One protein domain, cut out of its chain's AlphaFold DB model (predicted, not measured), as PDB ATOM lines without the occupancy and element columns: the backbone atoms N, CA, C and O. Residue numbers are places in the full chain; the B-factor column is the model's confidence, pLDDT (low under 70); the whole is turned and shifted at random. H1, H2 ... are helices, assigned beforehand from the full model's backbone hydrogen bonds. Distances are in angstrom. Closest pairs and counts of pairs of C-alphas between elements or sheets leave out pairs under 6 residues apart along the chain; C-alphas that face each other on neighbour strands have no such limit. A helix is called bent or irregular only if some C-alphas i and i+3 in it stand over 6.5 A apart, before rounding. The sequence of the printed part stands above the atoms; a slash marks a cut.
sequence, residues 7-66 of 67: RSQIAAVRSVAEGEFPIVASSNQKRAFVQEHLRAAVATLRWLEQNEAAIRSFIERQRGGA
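This is residues 7 to 66 of the 67 residues of an uncharacterized protein of Rhizobium sp. SLBN-4 (UniProt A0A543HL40). A long bent helix, H2, makes the length of this model, and a short helix, H1, folds back beside its first arm, H2a, as a helical hairpin; the second arm, H2b, sticks out past it. The printed part has 60 residues with two named helices, H1 then H2, and no named strand: all helix. It is extended, a rod spanning 52 by 19 by 12 A, with a radius of gyration of the C-alphas of 16.3 A.

Find C-alpha 28 at (122.636, 103.061, 86.884); there H2, residues 28 to 64, begins. By its hydrogen bonds it was assigned as one helix, but it is bent: C-alphas 50 and 53 are 7.7 A apart. H2a, residues 28 to 50, is 33.2 A long, and H2b, residues 53 to 64, 16.4 A, ending at C-alpha 64 (108.477, 144.394, 61.318). H1 is residues 7 to 17, 15.3 A.

Look at Ala 17 and Leu 38, the closest C-alphas of H1 and H2a, 5.3 A apart: the two touch, at a shallow tilt of 22 degrees, opposite ways. H2a and H2b stand at a steep tilt of 64 degrees. H1 and H2b are apart. In H1, H2a and H2b every O i to N i+4 pair is within hydrogen-bond range.

The C-alphas of Ser 27 and Ala 66, the two farthest apart, are 51.7 A from each other. Residues 50 to 66, of which 50 to 64 belong to H2, stand free. The printed part has no cut, and the link from H1 to H2, 10 residues, is short. Look for pLDDT under 70 at residues 64 to 66; the mean of the printed part is 92.7.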
ATOM      1  N   ARG A   7     123.420 132.462  81.067       94.06
ATOM      2  CA  ARG A   7     124.731 132.080  81.602       94.06
ATOM      3  C   ARG A   7     124.639 131.361  82.951       94.06
ATOM      4  O   ARG A   7     125.348 130.380  83.169       94.06
ATOM      5  N   SER A   8     123.751 131.811  83.843       95.25
ATOM      6  CA  SER A   8     123.498 131.129  85.119       95.25
ATOM      7  C   SER A   8     122.843 129.762  84.919       95.25
ATOM      8  O   SER A   8     123.181 128.829  85.642       95.25
ATOM      9  N   GLN A   9     121.937 129.624  83.945       95.62
ATOM     10  CA  GLN A   9     121.311 128.337  83.620       95.62
ATOM     11  C   GLN A   9     122.343 127.348  83.069       95.62
ATOM     12  O   GLN A   9     122.406 126.211  83.529       95.62
ATOM     13  N   ILE A  10     123.206 127.794  82.147       96.88
ATOM     14  CA  ILE A  10     124.307 126.984  81.603       96.88
ATOM     15  C   ILE A  10     125.209 126.482  82.731       96.88
ATOM     16  O   ILE A  10     125.553 125.302  82.747       96.88
ATOM     17  N   ALA A  11     125.597 127.359  83.663       96.19
ATOM     18  CA  ALA A  11     126.440 126.979  84.792       96.19
ATOM     19  C   ALA A  11     125.762 125.914  85.665       96.19
ATOM     20  O   ALA A  11     126.350 124.865  85.897       96.19
ATOM     21  N   ALA A  12     124.505 126.141  86.057       95.69
ATOM     22  CA  ALA A  12     123.764 125.217  86.910       95.69
ATOM     23  C   ALA A  12     123.609 123.822  86.280       95.69
ATOM     24  O   ALA A  12     123.891 122.819  86.929       95.69
ATOM     25  N   VAL A  13     123.200 123.740  85.008       96.00
ATOM     26  CA  VAL A  13     123.007 122.445  84.329       96.00
ATOM     27  C   VAL A  13     124.345 121.737  84.110       96.00
ATOM     28  O   VAL A  13     124.432 120.520  84.288       96.00
ATOM     29  N   ARG A  14     125.403 122.487  83.774       96.50
ATOM     30  CA  ARG A  14     126.749 121.934  83.596       96.50
ATOM     31  C   ARG A  14     127.279 121.304  84.880       96.50
ATOM     32  O   ARG A  14     127.732 120.168  84.818       96.50
ATOM     33  N   SER A  15     127.139 121.974  86.021       96.44
ATOM     34  CA  SER A  15     127.552 121.436  87.320       96.44
ATOM     35  C   SER A  15     126.916 120.071  87.615       96.44
ATOM     36  O   SER A  15     127.591 119.149  88.065       96.44
ATOM     37  N   VAL A  16     125.631 119.878  87.292       95.06
ATOM     38  CA  VAL A  16     124.981 118.562  87.454       95.06
ATOM     39  C   VAL A  16     125.511 117.547  86.431       95.06
ATOM     40  O   VAL A  16     125.784 116.401  86.780       95.06
ATOM     41  N   ALA A  17     125.689 117.953  85.170       94.38
ATOM     42  CA  ALA A  17     126.189 117.080  84.103       94.38
ATOM     43  C   ALA A  17     127.621 116.563  84.362       94.38
ATOM     44  O   ALA A  17     127.949 115.422  84.007       94.38
ATOM     45  N   GLU A  18     128.457 117.406  84.974       93.88
ATOM     46  CA  GLU A  18     129.861 117.148  85.325       93.88
ATOM     47  C   GLU A  18     130.019 116.448  86.685       93.88
ATOM     48  O   GLU A  18     131.114 116.012  87.027       93.88
ATOM     49  N   GLY A  19     128.919 116.239  87.414       91.50
ATOM     50  CA  GLY A  19     128.908 115.464  88.655       91.50
ATOM     51  C   GLY A  19     129.243 116.266  89.911       91.50
ATOM     52  O   GLY A  19     129.492 115.663  90.951       91.50
ATOM     53  N   GLU A  20     129.197 117.601  89.855       93.62
ATOM     54  CA  GLU A  20     129.280 118.452  91.052       93.62
ATOM     55  C   GLU A  20     128.059 118.251  91.970       93.62
ATOM     56  O   GLU A  20     128.137 118.480  93.175       93.62
ATOM     57  N   PHE A  21     126.941 117.770  91.409       91.94
ATOM     58  CA  PHE A  21     125.734 117.396  92.145       91.94
ATOM     59  C   PHE A  21     125.338 115.934  91.890       91.94
ATOM     60  O   PHE A  21     125.414 115.459  90.752       91.94
ATOM     61  N   PRO A  22     124.856 115.206  92.916       89.75
ATOM     62  CA  PRO A  22     124.446 113.818  92.762       89.75
ATOM     63  C   PRO A  22     123.138 113.697  91.970       89.75
ATOM     64  O   PRO A  22     122.132 114.332  92.283       89.75
ATOM     65  N   ILE A  23     123.120 112.795  90.986       92.31
ATOM     66  CA  ILE A  23     121.899 112.412  90.265       92.31
ATOM     67  C   ILE A  23     121.250 111.221  90.981       92.31
ATOM     68  O   ILE A  23     121.746 110.086  90.927       92.31
ATOM     69  N   VAL A  24     120.115 111.478  91.634       92.94
ATOM     70  CA  VAL A  24     119.293 110.448  92.283       92.94
ATOM     71  C   VAL A  24     118.434 109.752  91.226       92.94
ATOM     72  O   VAL A  24     117.533 110.350  90.647       92.94
ATOM     73  N   ALA A  25     118.717 108.477  90.965       92.88
ATOM     74  CA  ALA A  25     117.990 107.661  89.998       92.88
ATOM     75  C   ALA A  25     117.850 106.220  90.505       92.88
ATOM     76  O   ALA A  25     118.728 105.717  91.204       92.88
ATOM     77  N   SER A  26     116.767 105.538  90.115       94.19
ATOM     78  CA  SER A  26     116.453 104.182  90.599       94.19
ATOM     79  C   SER A  26     117.347 103.075  90.017       94.19
ATOM     80  O   SER A  26     117.195 101.918  90.390       94.19
ATOM     81  N   SER A  27     118.220 103.386  89.053       96.81
ATOM     82  CA  SER A  27     119.196 102.453  88.478       96.81
ATOM     83  C   SER A  27     120.359 103.201  87.819       96.81
ATOM     84  O   SER A  27     120.231 104.376  87.459       96.81
ATOM     85  N   ASN A  28     121.480 102.506  87.600       95.19
ATOM     86  CA  ASN A  28     122.636 103.061  86.884       95.19
ATOM     87  C   ASN A  28     122.290 103.453  85.440       95.19
ATOM     88  O   ASN A  28     122.749 104.488  84.969       95.19
ATOM     89  N   GLN A  29     121.431 102.684  84.764       97.00
ATOM     90  CA  GLN A  29     120.975 103.005  83.409       97.00
ATOM     91  C   GLN A  29     120.175 104.315  83.378       97.00
ATOM     92  O   GLN A  29     120.434 105.169  82.536       97.00
ATOM     93  N   LYS A  30     119.247 104.518  84.325       96.88
ATOM     94  CA  LYS A  30     118.500 105.783  84.422       96.88
ATOM     95  C   LYS A  30     119.412 106.954  84.778       96.88
ATOM     96  O   LYS A  30     119.221 108.044  84.256       96.88
ATOM     97  N   ARG A  31     120.418 106.735  85.632       95.75
ATOM     98  CA  ARG A  31     121.426 107.760  85.940       95.75
ATOM     99  C   ARG A  31     122.206 108.164  84.688       95.75
ATOM    100  O   ARG A  31     122.337 109.354  84.431       95.75
ATOM    101  N   ALA A  32     122.682 107.186  83.915       94.81
ATOM    102  CA  ALA A  32     123.411 107.425  82.671       94.81
ATOM    103  C   ALA A  32     122.552 108.186  81.649       94.81
ATOM    104  O   ALA A  32     123.008 109.185  81.103       94.81
ATOM    105  N   PHE A  33     121.288 107.782  81.486       96.62
ATOM    106  CA  PHE A  33     120.310 108.480  80.650       96.62
ATOM    107  C   PHE A  33     120.140 109.948  81.066       96.62
ATOM    108  O   PHE A  33     120.273 110.852  80.245       96.62
ATOM    109  N   VAL A  34     119.914 110.219  82.357       96.56
ATOM    110  CA  VAL A  34     119.790 111.602  82.854       96.56
ATOM    111  C   VAL A  34     121.070 112.395  82.587       96.56
ATOM    112  O   VAL A  34     120.997 113.533  82.132       96.56
ATOM    113  N   GLN A  35     122.243 111.803  82.819       95.69
ATOM    114  CA  GLN A  35     123.519 112.474  82.582       95.69
ATOM    115  C   GLN A  35     123.732 112.822  81.101       95.69
ATOM    116  O   GLN A  35     124.191 113.922  80.791       95.69
ATOM    117  N   GLU A  36     123.377 111.923  80.184       96.69
ATOM    118  CA  GLU A  36     123.421 112.171  78.742       96.69
ATOM    119  C   GLU A  36     122.510 113.341  78.347       96.69
ATOM    120  O   GLU A  36     122.953 114.281  77.681       96.69
ATOM    121  N   HIS A  37     121.272 113.350  78.838       97.62
ATOM    122  CA  HIS A  37     120.330 114.433  78.566       97.62
ATOM    123  C   HIS A  37     120.767 115.776  79.158       97.62
ATOM    124  O   HIS A  37     120.570 116.812  78.524       97.62
ATOM    125  N   LEU A  38     121.406 115.784  80.331       97.25
ATOM    126  CA  LEU A  38     121.980 117.006  80.898       97.25
ATOM    127  C   LEU A  38     123.114 117.553  80.021       97.25
ATOM    128  O   LEU A  38     123.170 118.757  79.781       97.25
ATOM    129  N   ARG A  39     123.980 116.688  79.476       96.69
ATOM    130  CA  ARG A  39     125.026 117.107  78.525       96.69
ATOM    131  C   ARG A  39     124.428 117.684  77.243       96.69
ATOM    132  O   ARG A  39     124.877 118.735  76.786       96.69
ATOM    133  N   ALA A  40     123.395 117.039  76.699       98.06
ATOM    134  CA  ALA A  40     122.667 117.551  75.541       98.06
ATOM    135  C   ALA A  40     122.039 118.925  75.834       98.06
ATOM    136  O   ALA A  40     122.197 119.854  75.045       98.06
ATOM    137  N   ALA A  41     121.421 119.096  77.007       98.00
ATOM    138  CA  ALA A  41     120.854 120.373  77.430       98.00
ATOM    139  C   ALA A  41     121.917 121.481  77.526       98.00
ATOM    140  O   ALA A  41     121.688 122.588  77.041       98.00
ATOM    141  N   VAL A  42     123.104 121.193  78.076       97.94
ATOM    142  CA  VAL A  42     124.224 122.155  78.095       97.94
ATOM    143  C   VAL A  42     124.621 122.563  76.676       97.94
ATOM    144  O   VAL A  42     124.833 123.752  76.424       97.94
ATOM    145  N   ALA A  43     124.705 121.611  75.743       97.56
ATOM    146  CA  ALA A  43     125.028 121.900  74.348       97.56
ATOM    147  C   ALA A  43     123.966 122.797  73.691       97.56
ATOM    148  O   ALA A  43     124.316 123.793  73.057       97.56
ATOM    149  N   THR A  44     122.679 122.513  73.906       98.00
ATOM    150  CA  THR A  44     121.575 123.348  73.413       98.00
ATOM    151  C   THR A  44     121.620 124.758  73.998       98.00
ATOM    152  O   THR A  44     121.496 125.730  73.258       98.00
ATOM    153  N   LEU A  45     121.834 124.901  75.308       96.94
ATOM    154  CA  LEU A  45     121.902 126.214  75.954       96.94
ATOM    155  C   LEU A  45     123.100 127.036  75.460       96.94
ATOM    156  O   LEU A  45     122.967 128.237  75.244       96.94
ATOM    157  N   ARG A  46     124.251 126.394  75.224       96.81
ATOM    158  CA  ARG A  46     125.417 127.046  74.605       96.81
ATOM    159  C   ARG A  46     125.142 127.470  73.168       96.81
ATOM    160  O   ARG A  46     125.533 128.566  72.780       96.81
ATOM    161  N   TRP A  47     124.461 126.634  72.387       97.19
ATOM    162  CA  TRP A  47     124.040 127.011  71.041       97.19
ATOM    163  C   TRP A  47     123.119 128.235  71.084       97.19
ATOM    164  O   TRP A  47     123.332 129.181  70.331       97.19
ATOM    165  N   LEU A  48     122.160 128.275  72.014       95.81
ATOM    166  CA  LEU A  48     121.297 129.442  72.204       95.81
ATOM    167  C   LEU A  48     122.091 130.696  72.582       95.81
ATOM    168  O   LEU A  48     121.829 131.754  72.023       95.81
ATOM    169  N   GLU A  49     123.075 130.585  73.478       94.94
ATOM    170  CA  GLU A  49     123.941 131.707  73.873       94.94
ATOM    171  C   GLU A  49     124.722 132.266  72.675       94.94
ATOM    172  O   GLU A  49     124.781 133.478  72.481       94.94
ATOM    173  N   GLN A  50     125.256 131.393  71.818       95.88
ATOM    174  CA  GLN A  50     125.990 131.790  70.610       95.88
ATOM    175  C   GLN A  50     125.085 132.403  69.533       95.88
ATOM    176  O   GLN A  50     125.522 133.265  68.773       95.88
ATOM    177  N   ASN A  51     123.829 131.960  69.459       96.44
ATOM    178  CA  ASN A  51     122.889 132.353  68.411       96.44
ATOM    179  C   ASN A  51     121.874 133.410  68.871       96.44
ATOM    180  O   ASN A  51     121.005 133.788  68.085       96.44
ATOM    181  N   GLU A  52     121.973 133.923  70.105       92.50
ATOM    182  CA  GLU A  52     120.979 134.842  70.679       92.50
ATOM    183  C   GLU A  52     120.746 136.062  69.779       92.50
ATOM    184  O   GLU A  52     119.600 136.432  69.516       92.50
ATOM    185  N   ALA A  53     121.823 136.655  69.256       90.44
ATOM    186  CA  ALA A  53     121.740 137.803  68.358       90.44
ATOM    187  C   ALA A  53     120.984 137.464  67.063       90.44
ATOM    188  O   ALA A  53     120.066 138.184  66.677       90.44
ATOM    189  N   ALA A  54     121.308 136.333  66.429       93.88
ATOM    190  CA  ALA A  54     120.666 135.900  65.191       93.88
ATOM    191  C   ALA A  54     119.175 135.579  65.395       93.88
ATOM    192  O   ALA A  54     118.340 135.982  64.581       93.88
ATOM    193  N   ILE A  55     118.834 134.911  66.502       92.31
ATOM    194  CA  ILE A  55     117.451 134.609  66.893       92.31
ATOM    195  C   ILE A  55     116.678 135.907  67.135       92.31
ATOM    196  O   ILE A  55     115.569 136.071  66.626       92.31
ATOM    197  N   ARG A  56     117.268 136.858  67.867       90.75
ATOM    198  CA  ARG A  56     116.646 138.157  68.141       90.75
ATOM    199  C   ARG A  56     116.379 138.927  66.852       90.75
ATOM    200  O   ARG A  56     115.246 139.341  66.627       90.75
ATOM    201  N   SER A  57     117.376 139.032  65.974       91.75
ATOM    202  CA  SER A  57     117.223 139.685  64.671       91.75
ATOM    203  C   SER A  57     116.174 138.998  63.795       91.75
ATOM    204  O   SER A  57     115.429 139.665  63.083       91.75
ATOM    205  N   PHE A  58     116.079 137.667  63.832       93.56
ATOM    206  CA  PHE A  58     115.026 136.933  63.131       93.56
ATOM    207  C   PHE A  58     113.625 137.290  63.653       93.56
ATOM    208  O   PHE A  58     112.747 137.601  62.850       93.56
ATOM    209  N   ILE A  59     113.434 137.320  64.975       91.81
ATOM    210  CA  ILE A  59     112.156 137.689  65.608       91.81
ATOM    211  C   ILE A  59     111.779 139.143  65.293       91.81
ATOM    212  O   ILE A  59     110.625 139.427  64.974       91.81
ATOM    213  N   GLU A  60     112.735 140.070  65.360       91.44
ATOM    214  CA  GLU A  60     112.509 141.487  65.044       91.44
ATOM    215  C   GLU A  60     112.091 141.682  63.582       91.44
ATOM    216  O   GLU A  60     111.119 142.387  63.318       91.44
ATOM    217  N   ARG A  61     112.742 140.986  62.638       89.62
ATOM    218  CA  ARG A  61     112.340 140.993  61.222       89.62
ATOM    219  C   ARG A  61     110.919 140.470  61.013       89.62
ATOM    220  O   ARG A  61     110.174 141.056  60.237       89.62
ATOM    221  N   GLN A  62     110.523 139.407  61.714       87.38
ATOM    222  CA  GLN A  62     109.154 138.888  61.624       87.38
ATOM    223  C   GLN A  62     108.113 139.856  62.201       87.38
ATOM    224  O   GLN A  62     107.012 139.949  61.669       87.38
ATOM    225  N   ARG A  63     108.455 140.602  63.258       81.44
ATOM    226  CA  ARG A  63     107.567 141.623  63.834       81.44
ATOM    227  C   ARG A  63     107.422 142.856  62.941       81.44
ATOM    228  O   ARG A  63     106.337 143.418  62.883       81.44
ATOM    229  N   GLY A  64     108.488 143.259  62.250       66.75
ATOM    230  CA  GLY A  64     108.477 144.394  61.318       66.75
ATOM    231  C   GLY A  64     107.822 144.108  59.960       66.75
ATOM    232  O   GLY A  64     107.465 145.046  59.265       66.75
ATOM    233  N   GLY A  65     107.645 142.836  59.586       55.78
ATOM    234  CA  GLY A  65     106.954 142.421  58.355       55.78
ATOM    235  C   GLY A  65     105.435 142.246  58.488       55.78
ATOM    236  O   GLY A  65     104.809 141.751  57.557       55.78
ATOM    237  N   ALA A  66     104.855 142.599  59.640       51.53
ATOM    238  CA  ALA A  66     103.419 142.515  59.925       51.53
ATOM    239  C   ALA A  66     102.726 143.895  59.975       51.53
ATOM    240  O   ALA A  66     101.648 144.010  60.559       51.53
TER     241      ALA A  66